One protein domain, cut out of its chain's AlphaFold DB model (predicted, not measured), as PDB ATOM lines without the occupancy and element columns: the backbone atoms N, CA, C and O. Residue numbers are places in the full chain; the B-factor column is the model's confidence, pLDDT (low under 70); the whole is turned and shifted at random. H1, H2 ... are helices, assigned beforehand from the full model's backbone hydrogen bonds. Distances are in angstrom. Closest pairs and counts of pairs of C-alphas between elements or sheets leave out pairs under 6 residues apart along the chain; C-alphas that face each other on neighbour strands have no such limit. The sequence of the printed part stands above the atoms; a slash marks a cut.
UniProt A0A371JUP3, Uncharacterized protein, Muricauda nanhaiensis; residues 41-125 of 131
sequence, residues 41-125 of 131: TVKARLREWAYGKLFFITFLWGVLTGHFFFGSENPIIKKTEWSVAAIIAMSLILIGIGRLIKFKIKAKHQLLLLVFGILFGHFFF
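AT A GLANCE: This is residues 41 to 125 of the 131 residues of an uncharacterized protein of Muricauda nanhaiensis (UniProt A0A371JUP3). Long H3 runs beside H2 and H4, which cross closely, in an up-and-down bundle, each helix running against the one before; short H1 stands across one end. The 85 printed residues have four named helices, H1 to H4 in order, and no named strand: all helix. The whole is compact, radius of gyration of the C-alphas 13.3 A, yet elongated, 37 by 23 by 21 A.

HOW THE PARTS SIT: Start at H3, residues 80 to 100; its residues 87 to 95 touch residues 56 to 60 of H2, residues 56 to 69, closest at C-alphas Leu 94 and Phe 56, 5.4 A, a helical hairpin at a shallow tilt of 26 degrees. H2, the hub, touches H4, residues 107 to 124, the same way at a steep 44 degrees; closest C-alphas Gly 62 and Gly 117, 3.9 A. H1, residues 42 to 51, and residues 56 to 58 of H2 only just touch, with 3 pairs of C-alphas within 8 A, only at the corner, closest at C-alphas Ala 50 and Ile 57, 6.2 A. In H1 to H4 every O i to N i+4 pair is within hydrogen-bond range.

IN THESE COORDINATES: Find C-alpha 80 at (81.645, 116.440, 96.271); H3 runs 30.5 A from there. H4 spans 24.8 A, ending at (89.799, 112.965, 95.358).

THE WHOLE: C-alphas Thr 41 and Asn 74, the farthest apart, are 40.3 A apart. The printed part has no cut and no long link; residues 41 to 53 have pLDDT under 70.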
ATOM      1  N   THR A  41      95.867 109.297 128.935       64.19
ATOM      2  CA  THR A  41      95.486 110.495 128.153       64.19
ATOM      3  C   THR A  41      94.679 110.130 126.901       64.19
ATOM      4  O   THR A  41      94.879 109.064 126.312       64.19
ATOM      5  N   VAL A  42      93.825 111.041 126.400       59.59
ATOM      6  CA  VAL A  42      93.166 110.888 125.078       59.59
ATOM      7  C   VAL A  42      94.191 110.567 124.010       59.59
ATOM      8  O   VAL A  42      94.000 109.635 123.234       59.59
ATOM      9  N   LYS A  43      95.314 111.287 124.008       59.41
ATOM     10  CA  LYS A  43      96.423 111.046 123.092       59.41
ATOM     11  C   LYS A  43      96.951 109.616 123.191       59.41
ATOM     12  O   LYS A  43      97.245 109.035 122.151       59.41
ATOM     13  N   ALA A  44      97.053 109.031 124.388       63.72
ATOM     14  CA  ALA A  44      97.461 107.640 124.570       63.72
ATOM     15  C   ALA A  44      96.418 106.654 124.018       63.72
ATOM     16  O   ALA A  44      96.792 105.795 123.219       63.72
ATOM     17  N   ARG A  45      95.122 106.816 124.323       65.19
ATOM     18  CA  ARG A  45      94.061 105.929 123.795       65.19
ATOM     19  C   ARG A  45      93.856 106.061 122.292       65.19
ATOM     20  O   ARG A  45      93.802 105.049 121.605       65.19
ATOM     21  N   LEU A  46      93.795 107.280 121.751       62.72
ATOM     22  CA  LEU A  46      93.703 107.507 120.302       62.72
ATOM     23  C   LEU A  46      94.920 106.938 119.587       62.72
ATOM     24  O   LEU A  46      94.787 106.340 118.520       62.72
ATOM     25  N   ARG A  47      96.104 107.073 120.193       63.50
ATOM     26  CA  ARG A  47      97.316 106.427 119.706       63.50
ATOM     27  C   ARG A  47      97.156 104.908 119.740       63.50
ATOM     28  O   ARG A  47      97.342 104.283 118.707       63.50
ATOM     29  N   GLU A  48      96.760 104.287 120.842       67.69
ATOM     30  CA  GLU A  48      96.548 102.833 120.884       67.69
ATOM     31  C   GLU A  48      95.495 102.338 119.889       67.69
ATOM     32  O   GLU A  48      95.691 101.308 119.244       67.69
ATOM     33  N   TRP A  49      94.412 103.086 119.714       69.19
ATOM     34  CA  TRP A  49      93.354 102.795 118.756       69.19
ATOM     35  C   TRP A  49      93.862 102.874 117.318       69.19
ATOM     36  O   TRP A  49      93.665 101.924 116.554       69.19
ATOM     37  N   ALA A  50      94.582 103.945 116.976       59.22
ATOM     38  CA  ALA A  50      95.187 104.132 115.662       59.22
ATOM     39  C   ALA A  50      96.260 103.070 115.375       59.22
ATOM     40  O   ALA A  50      96.208 102.422 114.332       59.22
ATOM     41  N   TYR A  51      97.189 102.830 116.310       62.34
ATOM     42  CA  TYR A  51      98.234 101.799 116.213       62.34
ATOM     43  C   TYR A  51      97.673 100.367 116.256       62.34
ATOM     44  O   TYR A  51      98.341  99.431 115.813       62.34
ATOM     45  N   GLY A  52      96.470 100.183 116.794       68.44
ATOM     46  CA  GLY A  52      95.732  98.930 116.801       68.44
ATOM     47  C   GLY A  52      94.929  98.729 115.517       68.44
ATOM     48  O   GLY A  52      95.489  98.578 114.432       68.44
ATOM     49  N   LYS A  53      93.601  98.672 115.659       66.81
ATOM     50  CA  LYS A  53      92.660  98.292 114.590       66.81
ATOM     51  C   LYS A  53      91.957  99.478 113.924       66.81
ATOM     52  O   LYS A  53      91.246  99.279 112.945       66.81
ATOM     53  N   LEU A  54      92.133 100.694 114.442       73.19
ATOM     54  CA  LEU A  54      91.436 101.902 113.989       73.19
ATOM     55  C   LEU A  54      92.376 102.846 113.222       73.19
ATOM     56  O   LEU A  54      92.257 104.064 113.305       73.19
ATOM     57  N   PHE A  55      93.302 102.294 112.433       79.94
ATOM     58  CA  PHE A  55      94.213 103.074 111.582       79.94
ATOM     59  C   PHE A  55      93.488 103.882 110.492       79.94
ATOM     60  O   PHE A  55      94.053 104.834 109.964       79.94
ATOM     61  N   PHE A  56      92.213 103.587 110.202       82.56
ATOM     62  CA  PHE A  56      91.373 104.450 109.359       82.56
ATOM     63  C   PHE A  56      91.304 105.897 109.886       82.56
ATOM     64  O   PHE A  56      91.148 106.819 109.094       82.56
ATOM     65  N   ILE A  57      91.485 106.113 111.196       81.56
ATOM     66  CA  ILE A  57      91.571 107.451 111.796       81.56
ATOM     67  C   ILE A  57      92.778 108.211 111.231       81.56
ATOM     68  O   ILE A  57      92.658 109.373 110.858       81.56
ATOM     69  N   THR A  58      93.935 107.557 111.113       85.38
ATOM     70  CA  THR A  58      95.147 108.150 110.528       85.38
ATOM     71  C   THR A  58      94.964 108.470 109.047       85.38
ATOM     72  O   THR A  58      95.410 109.521 108.592       85.38
ATOM     73  N   PHE A  59      94.256 107.612 108.309       89.88
ATOM     74  CA  PHE A  59      93.850 107.913 106.936       89.88
ATOM     75  C   PHE A  59      92.949 109.153 106.867       89.88
ATOM     76  O   PHE A  59      93.235 110.058 106.088       89.88
ATOM     77  N   LEU A  60      91.905 109.230 107.703       86.25
ATOM     78  CA  LEU A  60      90.974 110.363 107.734       86.25
ATOM     79  C   LEU A  60      91.677 111.679 108.056       86.25
ATOM     80  O   LEU A  60      91.440 112.668 107.371       86.25
ATOM     81  N   TRP A  61      92.584 111.687 109.036       85.88
ATOM     82  CA  TRP A  61      93.414 112.861 109.311       85.88
ATOM     83  C   TRP A  61      94.195 113.303 108.079       85.88
ATOM     84  O   TRP A  61      94.196 114.487 107.757       85.88
ATOM     85  N   GLY A  62      94.786 112.356 107.347       89.19
ATOM     86  CA  GLY A  62      95.452 112.653 106.086       89.19
ATOM     87  C   GLY A  62      94.498 113.262 105.059       89.19
ATOM     88  O   GLY A  62      94.815 114.302 104.497       89.19
ATOM     89  N   VAL A  63      93.319 112.665 104.852       88.75
ATOM     90  CA  VAL A  63      92.305 113.164 103.903       88.75
ATOM     91  C   VAL A  63      91.898 114.594 104.227       88.75
ATOM     92  O   VAL A  63      91.873 115.430 103.327       88.75
ATOM     93  N   LEU A  64      91.628 114.894 105.498       85.62
ATOM     94  CA  LEU A  64      91.289 116.248 105.927       85.62
ATOM     95  C   LEU A  64      92.456 117.205 105.685       85.62
ATOM     96  O   LEU A  64      92.254 118.281 105.131       85.62
ATOM     97  N   THR A  65      93.684 116.808 106.025       83.06
ATOM     98  CA  THR A  65      94.867 117.629 105.749       83.06
ATOM     99  C   THR A  65      95.032 117.904 104.252       83.06
ATOM    100  O   THR A  65      95.260 119.048 103.864       83.06
ATOM    101  N   GLY A  66      94.880 116.886 103.406       84.31
ATOM    102  CA  GLY A  66      94.935 117.021 101.952       84.31
ATOM    103  C   GLY A  66      93.847 117.944 101.413       84.31
ATOM    104  O   GLY A  66      94.142 118.856 100.656       84.31
ATOM    105  N   HIS A  67      92.608 117.760 101.861       85.38
ATOM    106  CA  HIS A  67      91.464 118.571 101.452       85.38
ATOM    107  C   HIS A  67      91.611 120.049 101.841       85.38
ATOM    108  O   HIS A  67      91.412 120.926 101.002       85.38
ATOM    109  N   PHE A  68      91.968 120.321 103.104       79.81
ATOM    110  CA  PHE A  68      92.006 121.677 103.661       79.81
ATOM    111  C   PHE A  68      93.252 122.469 103.283       79.81
ATOM    112  O   PHE A  68      93.149 123.656 102.990       79.81
ATOM    113  N   PHE A  69      94.428 121.842 103.321       81.31
ATOM    114  CA  PHE A  69      95.700 122.553 103.151       81.31
ATOM    115  C   PHE A  69      96.298 122.375 101.760       81.31
ATOM    116  O   PHE A  69      97.086 123.207 101.318       81.31
ATOM    117  N   PHE A  70      95.923 121.304 101.065       79.31
ATOM    118  CA  PHE A  70      96.454 120.956  99.757       79.31
ATOM    119  C   PHE A  70      95.310 120.701  98.774       79.31
ATOM    120  O   PHE A  70      95.338 119.709  98.070       79.31
ATOM    121  N   GLY A  71      94.268 121.528  98.704       74.25
ATOM    122  CA  GLY A  71      93.238 121.324  97.677       74.25
ATOM    123  C   GLY A  71      93.841 121.370  96.259       74.25
ATOM    124  O   GLY A  71      94.565 122.308  95.930       74.25
ATOM    125  N   SER A  72      93.558 120.374  95.413       76.81
ATOM    126  CA  SER A  72      93.899 120.390  93.983       76.81
ATOM    127  C   SER A  72      92.910 121.210  93.145       76.81
ATOM    128  O   SER A  72      91.697 121.080  93.297       76.81
ATOM    129  N   GLU A  73      93.411 121.997  92.198       77.69
ATOM    130  CA  GLU A  73      92.584 122.699  91.202       77.69
ATOM    131  C   GLU A  73      91.984 121.742  90.155       77.69
ATOM    132  O   GLU A  73      91.007 122.075  89.495       77.69
ATOM    133  N   ASN A  74      92.539 120.532  90.017       79.50
ATOM    134  CA  ASN A  74      92.098 119.517  89.061       79.50
ATOM    135  C   ASN A  74      91.842 118.178  89.774       79.50
ATOM    136  O   ASN A  74      92.617 117.230  89.604       79.50
ATOM    137  N   PRO A  75      90.781 118.066  90.593       82.62
ATOM    138  CA  PRO A  75      90.486 116.826  91.284       82.62
ATOM    139  C   PRO A  75      90.030 115.744  90.301       82.62
ATOM    140  O   PRO A  75      89.327 115.998  89.318       82.62
ATOM    141  N   ILE A  76      90.387 114.502  90.619       83.31
ATOM    142  CA  ILE A  76      89.956 113.301  89.893       83.31
ATOM    143  C   ILE A  76      88.434 113.148  90.003       83.31
ATOM    144  O   ILE A  76      87.763 112.794  89.033       83.31
ATOM    145  N   ILE A  77      87.881 113.449  91.182       79.75
ATOM    146  CA  ILE A  77      86.440 113.478  91.421       79.75
ATOM    147  C   ILE A  77      85.992 114.934  91.522       79.75
ATOM    148  O   ILE A  77      86.316 115.634  92.475       79.75
ATOM    149  N   LYS A  78      85.206 115.373  90.538       77.62
ATOM    150  CA  LYS A  78      84.701 116.753  90.435       77.62
ATOM    151  C   LYS A  78      83.431 117.019  91.244       77.62
ATOM    152  O   LYS A  78      83.002 118.158  91.361       77.62
ATOM    153  N   LYS A  79      82.783 115.962  91.733       76.12
ATOM    154  CA  LYS A  79      81.508 116.035  92.448       76.12
ATOM    155  C   LYS A  79      81.709 115.653  93.910       76.12
ATOM    156  O   LYS A  79      82.007 114.492  94.190       76.12
ATOM    157  N   THR A  80      81.458 116.593  94.817       77.19
ATOM    158  CA  THR A  80      81.645 116.440  96.271       77.19
ATOM    159  C   THR A  80      80.974 115.185  96.835       77.19
ATOM    160  O   THR A  80      81.576 114.452  97.613       77.19
ATOM    161  N   GLU A  81      79.758 114.869  96.385       75.31
ATOM    162  CA  GLU A  81      79.003 113.675  96.799       75.31
ATOM    163  C   GLU A  81      79.760 112.357  96.543       75.31
ATOM    164  O   GLU A  81      79.776 111.460  97.389       75.31
ATOM    165  N   TRP A  82      80.457 112.258  95.409       80.88
ATOM    166  CA  TRP A  82      81.247 111.083  95.046       80.88
ATOM    167  C   TRP A  82      82.569 111.041  95.808       80.88
ATOM    168  O   TRP A  82      83.036 109.956  96.153       80.88
ATOM    169  N   SER A  83      83.140 112.204  96.129       82.38
ATOM    170  CA  SER A  83      84.319 112.321  96.989       82.38
ATOM    171  C   SER A  83      84.017 111.823  98.401       82.38
ATOM    172  O   SER A  83      84.742 110.981  98.931       82.38
ATOM    173  N   VAL A  84      82.901 112.271  98.986       79.50
ATOM    174  CA  VAL A  84      82.439 111.830 100.311       79.50
ATOM    175  C   VAL A  84      82.126 110.332 100.303       79.50
ATOM    176  O   VAL A  84      82.581 109.609 101.192       79.50
ATOM    177  N   ALA A  85      81.428 109.832  99.276       81.75
ATOM    178  CA  ALA A  85      81.168 108.400  99.127       81.75
ATOM    179  C   ALA A  85      82.469 107.580  99.046       81.75
ATOM    180  O   ALA A  85      82.571 106.529  99.681       81.75
ATOM    181  N   ALA A  86      83.486 108.070  98.330       85.06
ATOM    182  CA  ALA A  86      84.787 107.417  98.228       85.06
ATOM    183  C   ALA A  86      85.540 107.395  99.572       85.06
ATOM    184  O   ALA A  86      86.125 106.369  99.925       85.06
ATOM    185  N   ILE A  87      85.477 108.479 100.356       86.31
ATOM    186  CA  ILE A  87      86.059 108.539 101.710       86.31
ATOM    187  C   ILE A  87      85.370 107.537 102.640       86.31
ATOM    188  O   ILE A  87      86.052 106.803 103.364       86.31
ATOM    189  N   ILE A  88      84.034 107.470 102.612       83.94
ATOM    190  CA  ILE A  88      83.258 106.517 103.418       83.94
ATOM    191  C   ILE A  88      83.604 105.082 103.011       83.94
ATOM    192  O   ILE A  88      83.933 104.269 103.874       83.94
ATOM    193  N   ALA A  89      83.596 104.776 101.711       89.31
ATOM    194  CA  ALA A  89      83.928 103.448 101.202       89.31
ATOM    195  C   ALA A  89      85.344 103.022 101.618       89.31
ATOM    196  O   ALA A  89      85.526 101.926 102.154       89.31
ATOM    197  N   MET A  90      86.334 103.904 101.459       89.38
ATOM    198  CA  MET A  90      87.710 103.634 101.881       89.38
ATOM    199  C   MET A  90      87.811 103.436 103.398       89.38
ATOM    200  O   MET A  90      88.469 102.507 103.862       89.38
ATOM    201  N   SER A  91      87.105 104.249 104.187       85.44
ATOM    202  CA  SER A  91      87.079 104.117 105.648       85.44
ATOM    203  C   SER A  91      86.476 102.781 106.086       85.44
ATOM    204  O   SER A  91      87.038 102.115 106.955       85.44
ATOM    205  N   LEU A  92      85.387 102.337 105.450       85.75
ATOM    206  CA  LEU A  92      84.778 101.027 105.706       85.75
ATOM    207  C   LEU A  92      85.718  99.876 105.334       85.75
ATOM    208  O   LEU A  92      85.829  98.916 106.098       85.75
ATOM    209  N   ILE A  93      86.437  99.986 104.210       91.06
ATOM    210  CA  ILE A  93      87.467  99.013 103.821       91.06
ATOM    211  C   ILE A  93      88.558  98.945 104.894       91.06
ATOM    212  O   ILE A  93      88.876  97.855 105.366       91.06
ATOM    213  N   LEU A  94      89.093 100.084 105.339       87.44
ATOM    214  CA  LEU A  94      90.145 100.126 106.363       87.44
ATOM    215  C   LEU A  94      89.660  99.584 107.717       87.44
ATOM    216  O   LEU A  94      90.407  98.867 108.381       87.44
ATOM    217  N   ILE A  95      88.407  99.848 108.104       84.81
ATOM    218  CA  ILE A  95      87.776  99.238 109.288       84.81
ATOM    219  C   ILE A  95      87.671  97.716 109.122       84.81
ATOM    220  O   ILE A  95      88.001  96.970 110.047       84.81
ATOM    221  N   GLY A  96      87.237  97.243 107.949       86.19
ATOM    222  CA  GLY A  96      87.140  95.819 107.625       86.19
ATOM    223  C   GLY A  96      88.496  95.122 107.707       86.19
ATOM    224  O   GLY A  96      88.633  94.126 108.420       86.19
ATOM    225  N   ILE A  97      89.520  95.697 107.071       86.88
ATOM    226  CA  ILE A  97      90.902  95.220 107.164       86.88
ATOM    227  C   ILE A  97      91.331  95.217 108.635       86.88
ATOM    228  O   ILE A  97      91.788  94.184 109.119       86.88
ATOM    229  N   GLY A  98      91.112  96.310 109.372       82.69
ATOM    230  CA  GLY A  98      91.460  96.441 110.789       82.69
ATOM    231  C   GLY A  98      90.857  95.369 111.695       82.69
ATOM    232  O   GLY A  98      91.493  94.964 112.669       82.69
ATOM    233  N   ARG A  99      89.680  94.831 111.358       81.44
ATOM    234  CA  ARG A  99      89.098  93.681 112.071       81.44
ATOM    235  C   ARG A  99      89.832  92.367 111.796       81.44
ATOM    236  O   ARG A  99      89.911  91.539 112.703       81.44
ATOM    237  N   LEU A 100      90.366  92.189 110.588       83.19
ATOM    238  CA  LEU A 100      91.069  90.978 110.153       83.19
ATOM    239  C   LEU A 100      92.525  90.935 110.633       83.19
ATOM    240  O   LEU A 100      93.051  89.853 110.907       83.19
ATOM    241  N   ILE A 101      93.183  92.091 110.762       82.19
ATOM    242  CA  ILE A 101      94.578  92.130 111.210       82.19
ATOM    243  C   ILE A 101      94.678  91.828 112.710       82.19
ATOM    244  O   ILE A 101      93.996  92.425 113.546       82.19
ATOM    245  N   LYS A 102      95.584  90.910 113.062       77.56
ATOM    246  CA  LYS A 102      95.859  90.519 114.456       77.56
ATOM    247  C   LYS A 102      97.059  91.239 115.077       77.56
ATOM    248  O   LYS A 102      97.310  91.074 116.265       77.56
ATOM    249  N   PHE A 103      97.805  92.018 114.297       77.44
ATOM    250  CA  PHE A 103      99.014  92.710 114.746       77.44
ATOM    251  C   PHE A 103      98.823  94.228 114.778       77.44
ATOM    252  O   PHE A 103      98.049  94.785 114.003       77.44
ATOM    253  N   LYS A 104      99.566  94.900 115.667       77.06
ATOM    254  CA  LYS A 104      99.616  96.368 115.733       77.06
ATOM    255  C   LYS A 104     100.326  96.925 114.495       77.06
ATOM    256  O   LYS A 104     101.403  96.450 114.116       77.06
ATOM    257  N   ILE A 105      99.751  97.950 113.876       79.19
ATOM    258  CA  ILE A 105     100.339  98.644 112.731       79.19
ATOM    259  C   ILE A 105     101.555  99.448 113.209       79.19
ATOM    260  O   ILE A 105     101.441 100.326 114.059       79.19
ATOM    261  N   LYS A 106     102.743  99.169 112.657       81.38
ATOM    262  CA  LYS A 106     103.977  99.906 113.002       81.38
ATOM    263  C   LYS A 106     103.897 101.373 112.557       81.38
ATOM    264  O   LYS A 106     103.320 101.659 111.512       81.38
ATOM    265  N   ALA A 107     104.593 102.267 113.266       80.12
ATOM    266  CA  ALA A 107     104.607 103.716 113.002       80.12
ATOM    267  C   ALA A 107     104.890 104.079 111.534       80.12
ATOM    268  O   ALA A 107     104.210 104.921 110.962       80.12
ATOM    269  N   LYS A 108     105.832 103.385 110.882       83.12
ATOM    270  CA  LYS A 108     106.137 103.607 109.460       83.12
ATOM    271  C   LYS A 108     104.934 103.399 108.532       83.12
ATOM    272  O   LYS A 108     104.775 104.131 107.570       83.12
ATOM    273  N   HIS A 109     104.068 102.431 108.833       86.12
ATOM    274  CA  HIS A 109     102.868 102.179 108.037       86.12
ATOM    275  C   HIS A 109     101.766 103.193 108.354       86.12
ATOM    276  O   HIS A 109     101.022 103.553 107.455       86.12
ATOM    277  N   GLN A 110     101.700 103.700 109.592       84.25
ATOM    278  CA  GLN A 110     100.835 104.839 109.929       84.25
ATOM    279  C   GLN A 110     101.244 106.090 109.154       84.25
ATOM    280  O   GLN A 110     100.391 106.783 108.618       84.25
ATOM    281  N   LEU A 111     102.550 106.353 109.037       86.69
ATOM    282  CA  LEU A 111     103.056 107.468 108.242       86.69
ATOM    283  C   LEU A 111     102.703 107.304 106.758       86.69
ATOM    284  O   LEU A 111     102.218 108.247 106.144       86.69
ATOM    285  N   LEU A 112     102.880 106.104 106.194       90.19
ATOM    286  CA  LEU A 112     102.457 105.821 104.818       90.19
ATOM    287  C   LEU A 112     100.949 106.007 104.632       90.19
ATOM    288  O   LEU A 112     100.526 106.564 103.627       90.19
ATOM    289  N   LEU A 113     100.144 105.575 105.604       90.19
ATOM    290  CA  LEU A 113      98.694 105.727 105.561       90.19
ATOM    291  C   LEU A 113      98.259 107.192 105.677       90.19
ATOM    292  O   LEU A 113      97.306 107.597 105.018       90.19
ATOM    293  N   LEU A 114      98.977 107.989 106.470       88.12
ATOM    294  CA  LEU A 114      98.772 109.430 106.572       88.12
ATOM    295  C   LEU A 114      99.089 110.116 105.239       88.12
ATOM    296  O   LEU A 114      98.265 110.871 104.739       88.12
ATOM    297  N   VAL A 115     100.246 109.814 104.637       91.44
ATOM    298  CA  VAL A 115     100.630 110.344 103.317       91.44
ATOM    299  C   VAL A 115      99.613 109.927 102.258       91.44
ATOM    300  O   VAL A 115      99.181 110.755 101.463       91.44
ATOM    301  N   PHE A 116      99.175 108.667 102.279       93.69
ATOM    302  CA  PHE A 116      98.125 108.187 101.388       93.69
ATOM    303  C   PHE A 116      96.814 108.954 101.588       93.69
ATOM    304  O   PHE A 116      96.210 109.377 100.609       93.69
ATOM    305  N   GLY A 117      96.411 109.200 102.836       92.75
ATOM    306  CA  GLY A 117      95.271 110.054 103.155       92.75
ATOM    307  C   GLY A 117      95.434 111.467 102.598       92.75
ATOM    308  O   GLY A 117      94.512 111.962 101.965       92.75
ATOM    309  N   ILE A 118      96.606 112.094 102.751       91.19
ATOM    310  CA  ILE A 118      96.885 113.441 102.215       91.19
ATOM    311  C   ILE A 118      96.722 113.471 100.699       91.19
ATOM    312  O   ILE A 118      96.026 114.340 100.183       91.19
ATOM    313  N   LEU A 119      97.310 112.508  99.987       91.88
ATOM    314  CA  LEU A 119      97.156 112.407  98.534       91.88
ATOM    315  C   LEU A 119      95.694 112.168  98.143       91.88
ATOM    316  O   LEU A 119      95.205 112.747  97.177       91.88
ATOM    317  N   PHE A 120      94.985 111.343  98.913       91.00
ATOM    318  CA  PHE A 120      93.572 111.076  98.687       91.00
ATOM    319  C   PHE A 120      92.725 112.340  98.874       91.00
ATOM    320  O   PHE A 120      91.920 112.660  98.008       91.00
ATOM    321  N   GLY A 121      92.946 113.100  99.948       86.81
ATOM    322  CA  GLY A 121      92.335 114.412 100.146       86.81
ATOM    323  C   GLY A 121      92.657 115.350  98.987       86.81
ATOM    324  O   GLY A 121      91.752 115.793  98.297       86.81
ATOM    325  N   HIS A 122      93.939 115.547  98.681       87.38
ATOM    326  CA  HIS A 122      94.393 116.436  97.608       87.38
ATOM    327  C   HIS A 122      93.706 116.145  96.260       87.38
ATOM    328  O   HIS A 122      93.164 117.058  95.640       87.38
ATOM    329  N   PHE A 123      93.692 114.883  95.808       87.88
ATOM    330  CA  PHE A 123      93.212 114.526  94.465       87.88
ATOM    331  C   PHE A 123      91.732 114.141  94.381       87.88
ATOM    332  O   PHE A 123      91.113 114.358  93.339       87.88
ATOM    333  N   PHE A 124      91.157 113.525  95.416       85.00
ATOM    334  CA  PHE A 124      89.799 112.965  95.358       85.00
ATOM    335  C   PHE A 124      88.772 113.807  96.107       85.00
ATOM    336  O   PHE A 124      87.584 113.656  95.839       85.00
ATOM    337  N   PHE A 125      89.192 114.693  97.010       80.56
ATOM    338  CA  PHE A 125      88.302 115.570  97.763       80.56
ATOM    339  C   PHE A 125      88.955 116.941  97.911       80.56
ATOM    340  O   PHE A 125      89.581 117.228  98.921       80.56
TER     341      PHE A 125